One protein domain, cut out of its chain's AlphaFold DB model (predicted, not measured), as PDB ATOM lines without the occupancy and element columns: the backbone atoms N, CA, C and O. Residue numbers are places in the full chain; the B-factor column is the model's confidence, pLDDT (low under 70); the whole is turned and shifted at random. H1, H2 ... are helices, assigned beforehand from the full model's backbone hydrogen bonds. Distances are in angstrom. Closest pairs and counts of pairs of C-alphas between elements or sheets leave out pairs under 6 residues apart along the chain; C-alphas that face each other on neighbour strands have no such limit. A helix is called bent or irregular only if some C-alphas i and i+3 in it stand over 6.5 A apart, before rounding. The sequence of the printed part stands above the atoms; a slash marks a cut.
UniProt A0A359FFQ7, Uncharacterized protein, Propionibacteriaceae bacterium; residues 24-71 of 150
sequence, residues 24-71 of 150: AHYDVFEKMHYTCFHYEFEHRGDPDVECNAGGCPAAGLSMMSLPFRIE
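Overview. This is residues 24 to 71 of the 150 residues of an uncharacterized protein of Propionibacteriaceae bacterium (UniProt A0A359FFQ7). A loosely strung, elongated chain of three short helices follows one another along the longest axis, H1, then H2, then H3, with no helix touching another. H1, the longest helix by residues, stands between the leading stretch of residues 24 to 33, which makes one end, and a long loop of residues 43 to 56, which fills the middle beside H2; H3 makes the other end. The printed part has 48 residues with three named helices in the order H1, H2, H3 and no named strand. The class is all helix, though under half of the residues, 21 of the 48, are in named elements. The whole is only just loose, close to compact, with a radius of gyration of the C-alphas of 11.6 A and spans of 33 by 19 by 14 A.

Along the chain. H1 is residues 34 to 42, 10.8 A from first to last C-alpha; it begins at C-alpha 34 at (353.415, 162.529, 315.732). H2 is the four residues 57 to 60, and it is irregular: C-alphas 57 and 60 are 7.2 A apart. C-alpha 57 is at (350.344, 168.003, 322.442). H3 is residues 63 to 70, 12.6 A long, and ends at C-alpha 70 at (351.530, 185.806, 322.168). It too is irregular, but only just: C-alphas 64 and 67 are 6.7 A apart.

Arrangement. H1 and H2 are close but not clearly touching; their closest C-alphas, those of Thr 35 and Pro 57, are 6.6 A apart. Their centres are 12.4 A apart. H2 and H3 are also close but not clearly touching, with the C-alphas of Ala 59 and Ser 65 the closest, at 6.9 A. The centres of H2 and H3 are 11.2 A apart. H1 and H3 are apart. In H1 each O i to N i+4 pair is within hydrogen-bond range; in H3 2 of 4 are, and H2 is too short for such a pair, its one O i to N i+3 pair not being within range.

Size, cuts and confidence. The two C-alphas farthest apart, those of Lys 31 and Glu 71, are 33.3 A from each other, and the first and last printed C-alphas, of Ala 24 and Glu 71, are 33.0 A apart. The printed part has no cut. The link from H1 to H2 is long, with 14 residues, residues 43 to 56; the link from H2 to H3 is tight, with 2 residues. The mean pLDDT of the printed part is 83.8. Residues 62 to 65 are under 70, and the mean over H3 is 69, while that of H1 is 92.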
ATOM      1  N   ALA A  24     350.090 158.775 306.823       93.69
ATOM      2  CA  ALA A  24     350.626 159.418 305.617       93.69
ATOM      3  C   ALA A  24     351.972 160.146 305.829       93.69
ATOM      4  O   ALA A  24     352.673 160.435 304.865       93.69
ATOM      5  N   HIS A  25     352.338 160.429 307.080       94.44
ATOM      6  CA  HIS A  25     353.566 161.124 307.473       94.44
ATOM      7  C   HIS A  25     354.496 160.219 308.298       94.44
ATOM      8  O   HIS A  25     355.383 160.712 308.990       94.44
ATOM      9  N   TYR A  26     354.300 158.898 308.247       95.62
ATOM     10  CA  TYR A  26     355.002 157.940 309.102       95.62
ATOM     11  C   TYR A  26     356.533 158.056 309.018       95.62
ATOM     12  O   TYR A  26     357.202 158.079 310.049       95.62
ATOM     13  N   ASP A  27     357.088 158.208 307.812       96.19
ATOM     14  CA  ASP A  27     358.537 158.368 307.628       96.19
ATOM     15  C   ASP A  27     359.054 159.745 308.080       96.19
ATOM     16  O   ASP A  27     360.209 159.859 308.472       96.19
ATOM     17  N   VAL A  28     358.207 160.782 308.075       95.00
ATOM     18  CA  VAL A  28     358.573 162.131 308.555       95.00
ATOM     19  C   VAL A  28     358.775 162.130 310.070       95.00
ATOM     20  O   VAL A  28     359.639 162.836 310.578       95.00
ATOM     21  N   PHE A  29     358.000 161.322 310.790       95.00
ATOM     22  CA  PHE A  29     358.038 161.232 312.249       95.00
ATOM     23  C   PHE A  29     358.895 160.068 312.748       95.00
ATOM     24  O   PHE A  29     358.570 159.450 313.762       95.00
ATOM     25  N   GLU A  30     359.963 159.732 312.019       96.44
ATOM     26  CA  GLU A  30     360.910 158.667 312.380       96.44
ATOM     27  C   GLU A  30     360.209 157.339 312.711       96.44
ATOM     28  O   GLU A  30     360.582 156.616 313.639       96.44
ATOM     29  N   LYS A  31     359.154 157.018 311.945       97.25
ATOM     30  CA  LYS A  31     358.340 155.803 312.097       97.25
ATOM     31  C   LYS A  31     357.572 155.730 313.420       97.25
ATOM     32  O   LYS A  31     357.280 154.645 313.937       97.25
ATOM     33  N   MET A  32     357.217 156.881 313.979       97.31
ATOM     34  CA  MET A  32     356.417 157.010 315.194       97.31
ATOM     35  C   MET A  32     355.086 157.723 314.917       97.31
ATOM     36  O   MET A  32     354.883 158.328 313.867       97.31
ATOM     37  N   HIS A  33     354.159 157.692 315.880       96.50
ATOM     38  CA  HIS A  33     353.087 158.696 315.923       96.50
ATOM     39  C   HIS A  33     353.695 160.095 316.047       96.50
ATOM     40  O   HIS A  33     354.684 160.242 316.762       96.50
ATOM     41  N   TYR A  34     353.040 161.123 315.496       93.12
ATOM     42  CA  TYR A  34     353.415 162.529 315.732       93.12
ATOM     43  C   TYR A  34     353.695 162.820 317.219       93.12
ATOM     44  O   TYR A  34     354.764 163.307 317.563       93.12
ATOM     45  N   THR A  35     352.788 162.436 318.122       93.56
ATOM     46  CA  THR A  35     352.949 162.637 319.573       93.56
ATOM     47  C   THR A  35     354.147 161.878 320.154       93.56
ATOM     48  O   THR A  35     354.871 162.406 320.994       93.56
ATOM     49  N   CYS A  36     354.389 160.646 319.695       94.81
ATOM     50  CA  CYS A  36     355.545 159.854 320.119       94.81
ATOM     51  C   CYS A  36     356.858 160.467 319.621       94.81
ATOM     52  O   CYS A  36     357.819 160.507 320.377       94.81
ATOM     53  N   PHE A  37     356.900 160.963 318.390       94.31
ATOM     54  CA  PHE A  37     358.051 161.682 317.859       94.31
ATOM     55  C   PHE A  37     358.295 162.983 318.637       94.31
ATOM     56  O   PHE A  37     359.392 163.212 319.139       94.31
ATOM     57  N   HIS A  38     357.249 163.790 318.826       92.38
ATOM     58  CA  HIS A  38     357.313 165.080 319.508       92.38
ATOM     59  C   HIS A  38     357.894 164.954 320.923       92.38
ATOM     60  O   HIS A  38     358.831 165.658 321.290       92.38
ATOM     61  N   TYR A  39     357.410 163.991 321.711       91.44
ATOM     62  CA  TYR A  39     357.942 163.773 323.055       91.44
ATOM     63  C   TYR A  39     359.330 163.129 323.086       91.44
ATOM     64  O   TYR A  39     359.974 163.161 324.125       91.44
ATOM     65  N   GLU A  40     359.759 162.453 322.020       92.06
ATOM     66  CA  GLU A  40     361.086 161.820 321.972       92.06
ATOM     67  C   GLU A  40     362.162 162.847 321.606       92.06
ATOM     68  O   GLU A  40     363.242 162.861 322.192       92.06
ATOM     69  N   PHE A  41     361.862 163.723 320.646       89.62
ATOM     70  CA  PHE A  41     362.869 164.578 320.026       89.62
ATOM     71  C   PHE A  41     362.731 166.064 320.375       89.62
ATOM     72  O   PHE A  41     363.746 166.763 320.437       89.62
ATOM     73  N   GLU A  42     361.515 166.554 320.637       86.44
ATOM     74  CA  GLU A  42     361.244 167.983 320.870       86.44
ATOM     75  C   GLU A  42     361.104 168.322 322.367       86.44
ATOM     76  O   GLU A  42     361.398 169.449 322.770       86.44
ATOM     77  N   HIS A  43     360.781 167.342 323.224       86.44
ATOM     78  CA  HIS A  43     360.807 167.492 324.685       86.44
ATOM     79  C   HIS A  43     362.047 166.846 325.308       86.44
ATOM     80  O   HIS A  43     362.190 165.629 325.345       86.44
ATOM     81  N   ARG A  44     362.928 167.676 325.878       78.12
ATOM     82  CA  ARG A  44     364.085 167.225 326.680       78.12
ATOM     83  C   ARG A  44     363.880 167.374 328.192       78.12
ATOM     84  O   ARG A  44     364.785 167.060 328.961       78.12
ATOM     85  N   GLY A  45     362.729 167.902 328.602       81.94
ATOM     86  CA  GLY A  45     362.356 168.157 329.992       81.94
ATOM     87  C   GLY A  45     361.041 167.474 330.348       81.94
ATOM     88  O   GLY A  45     360.749 166.391 329.850       81.94
ATOM     89  N   ASP A  46     360.250 168.119 331.201       85.31
ATOM     90  CA  ASP A  46     358.912 167.646 331.551       85.31
ATOM     91  C   ASP A  46     358.023 167.556 330.283       85.31
ATOM     92  O   ASP A  46     357.856 168.565 329.586       85.31
ATOM     93  N   PRO A  47     357.489 166.369 329.928       86.50
ATOM     94  CA  PRO A  47     356.611 166.211 328.769       86.50
ATOM     95  C   PRO A  47     355.296 166.997 328.891       86.50
ATOM     96  O   PRO A  47     354.677 167.280 327.866       86.50
ATOM     97  N   ASP A  48     354.896 167.396 330.102       85.44
ATOM     98  CA  ASP A  48     353.674 168.168 330.348       85.44
ATOM     99  C   ASP A  48     353.876 169.689 330.181       85.44
ATOM    100  O   ASP A  48     352.914 170.461 330.221       85.44
ATOM    101  N   VAL A  49     355.114 170.146 329.955       82.25
ATOM    102  CA  VAL A  49     355.444 171.564 329.734       82.25
ATOM    103  C   VAL A  49     355.601 171.846 328.243       82.25
ATOM    104  O   VAL A  49     356.542 171.359 327.628       82.25
ATOM    105  N   GLU A  50     354.711 172.665 327.669       84.81
ATOM    106  CA  GLU A  50     354.716 173.035 326.240       84.81
ATOM    107  C   GLU A  50     356.103 173.483 325.735       84.81
ATOM    108  O   GLU A  50     356.730 174.380 326.304       84.81
ATOM    109  N   CYS A  51     356.570 172.868 324.642       83.75
ATOM    110  CA  CYS A  51     357.797 173.259 323.947       83.75
ATOM    111  C   CYS A  51     357.542 174.354 322.888       83.75
ATOM    112  O   CYS A  51     356.404 174.714 322.589       83.75
ATOM    113  N   ASN A  52     358.605 174.881 322.272       76.88
ATOM    114  CA  ASN A  52     358.495 175.975 321.297       76.88
ATOM    115  C   ASN A  52     358.205 175.542 319.847       76.88
ATOM    116  O   ASN A  52     358.136 176.405 318.972       76.88
ATOM    117  N   ALA A  53     358.044 174.244 319.575       73.31
ATOM    118  CA  ALA A  53     357.923 173.722 318.212       73.31
ATOM    119  C   ALA A  53     356.578 174.056 317.529       73.31
ATOM    120  O   ALA A  53     356.441 173.891 316.318       73.31
ATOM    121  N   GLY A  54     355.604 174.580 318.286       71.88
ATOM    122  CA  GLY A  54     354.249 174.846 317.806       71.88
ATOM    123  C   GLY A  54     353.432 173.559 317.649       71.88
ATOM    124  O   GLY A  54     353.941 172.512 317.265       71.88
ATOM    125  N   GLY A  55     352.141 173.609 317.992       77.75
ATOM    126  CA  GLY A  55     351.269 172.425 317.932       77.75
ATOM    127  C   GLY A  55     351.564 171.352 318.988       77.75
ATOM    128  O   GLY A  55     351.076 170.232 318.860       77.75
ATOM    129  N   CYS A  56     352.329 171.692 320.033       86.31
ATOM    130  CA  CYS A  56     352.693 170.780 321.111       86.31
ATOM    131  C   CYS A  56     351.452 170.071 321.693       86.31
ATOM    132  O   CYS A  56     350.496 170.749 322.086       86.31
ATOM    133  N   PRO A  57     351.453 168.731 321.829       87.56
ATOM    134  CA  PRO A  57     350.344 168.003 322.442       87.56
ATOM    135  C   PRO A  57     350.051 168.438 323.890       87.56
ATOM    136  O   PRO A  57     348.913 168.329 324.340       87.56
ATOM    137  N   ALA A  58     351.048 168.982 324.600       83.62
ATOM    138  CA  ALA A  58     350.896 169.523 325.951       83.62
ATOM    139  C   ALA A  58     350.336 170.962 325.998       83.62
ATOM    140  O   ALA A  58     350.045 171.463 327.083       83.62
ATOM    141  N   ALA A  59     350.121 171.632 324.857       78.38
ATOM    142  CA  ALA A  59     349.695 173.038 324.811       78.38
ATOM    143  C   ALA A  59     348.351 173.325 325.515       78.38
ATOM    144  O   ALA A  59     348.066 174.461 325.894       78.38
ATOM    145  N   GLY A  60     347.511 172.301 325.697       72.19
ATOM    146  CA  GLY A  60     346.242 172.398 326.424       72.19
ATOM    147  C   GLY A  60     346.327 172.138 327.933       72.19
ATOM    148  O   GLY A  60     345.326 172.332 328.618       72.19
ATOM    149  N   LEU A  61     347.473 171.685 328.458       73.88
ATOM    150  CA  LEU A  61     347.604 171.239 329.853       73.88
ATOM    151  C   LEU A  61     347.872 172.387 330.832       73.88
ATOM    152  O   LEU A  61     347.440 172.326 331.981       73.88
ATOM    153  N   SER A  62     348.547 173.451 330.391       65.94
ATOM    154  CA  SER A  62     348.903 174.579 331.251       65.94
ATOM    155  C   SER A  62     348.422 175.911 330.681       65.94
ATOM    156  O   SER A  62     348.825 176.327 329.597       65.94
ATOM    157  N   MET A  63     347.619 176.648 331.462       59.12
ATOM    158  CA  MET A  63     347.255 178.039 331.149       59.12
ATOM    159  C   MET A  63     348.482 178.971 331.062       59.12
ATOM    160  O   MET A  63     348.390 180.051 330.478       59.12
ATOM    161  N   MET A  64     349.639 178.555 331.594       59.53
ATOM    162  CA  MET A  64     350.875 179.348 331.622       59.53
ATOM    163  C   MET A  64     351.605 179.420 330.274       59.53
ATOM    164  O   MET A  64     352.625 180.096 330.190       59.53
ATOM    165  N   SER A  65     351.110 178.777 329.211       63.94
ATOM    166  CA  SER A  65     351.724 178.888 327.880       63.94
ATOM    167  C   SER A  65     351.214 180.056 327.040       63.94
ATOM    168  O   SER A  65     351.823 180.411 326.029       63.94
ATOM    169  N   LEU A  66     350.108 180.691 327.448       72.56
ATOM    170  CA  LEU A  66     349.558 181.837 326.727       72.56
ATOM    171  C   LEU A  66     350.584 182.975 326.550       72.56
ATOM    172  O   LEU A  66     350.687 183.448 325.420       72.56
ATOM    173  N   PRO A  67     351.370 183.377 327.575       73.19
ATOM    174  CA  PRO A  67     352.405 184.397 327.417       73.19
ATOM    175  C   PRO A  67     353.424 184.061 326.326       73.19
ATOM    176  O   PRO A  67     353.773 184.938 325.548       73.19
ATOM    177  N   PHE A  68     353.837 182.795 326.216       70.62
ATOM    178  CA  PHE A  68     354.780 182.353 325.187       70.62
ATOM    179  C   PHE A  68     354.164 182.416 323.781       70.62
ATOM    180  O   PHE A  68     354.799 182.868 322.834       70.62
ATOM    181  N   ARG A  69     352.890 182.028 323.639       71.12
ATOM    182  CA  ARG A  69     352.196 182.013 322.338       71.12
ATOM    183  C   ARG A  69     351.912 183.400 321.760       71.12
ATOM    184  O   ARG A  69     351.711 183.509 320.553       71.12
ATOM    185  N   ILE A  70     351.848 184.434 322.598       81.25
ATOM    186  CA  ILE A  70     351.530 185.806 322.168       81.25
ATOM    187  C   ILE A  70     352.715 186.768 322.300       81.25
ATOM    188  O   ILE A  70     352.558 187.960 322.029       81.25
ATOM    189  N   GLU A  71     353.884 186.288 322.730       81.88
ATOM    190  CA  GLU A  71     355.066 187.128 322.910       81.88
ATOM    191  C   GLU A  71     355.424 187.860 321.605       81.88
ATOM    192  O   GLU A  71     355.475 187.273 320.525       81.88
TER     193      GLU A  71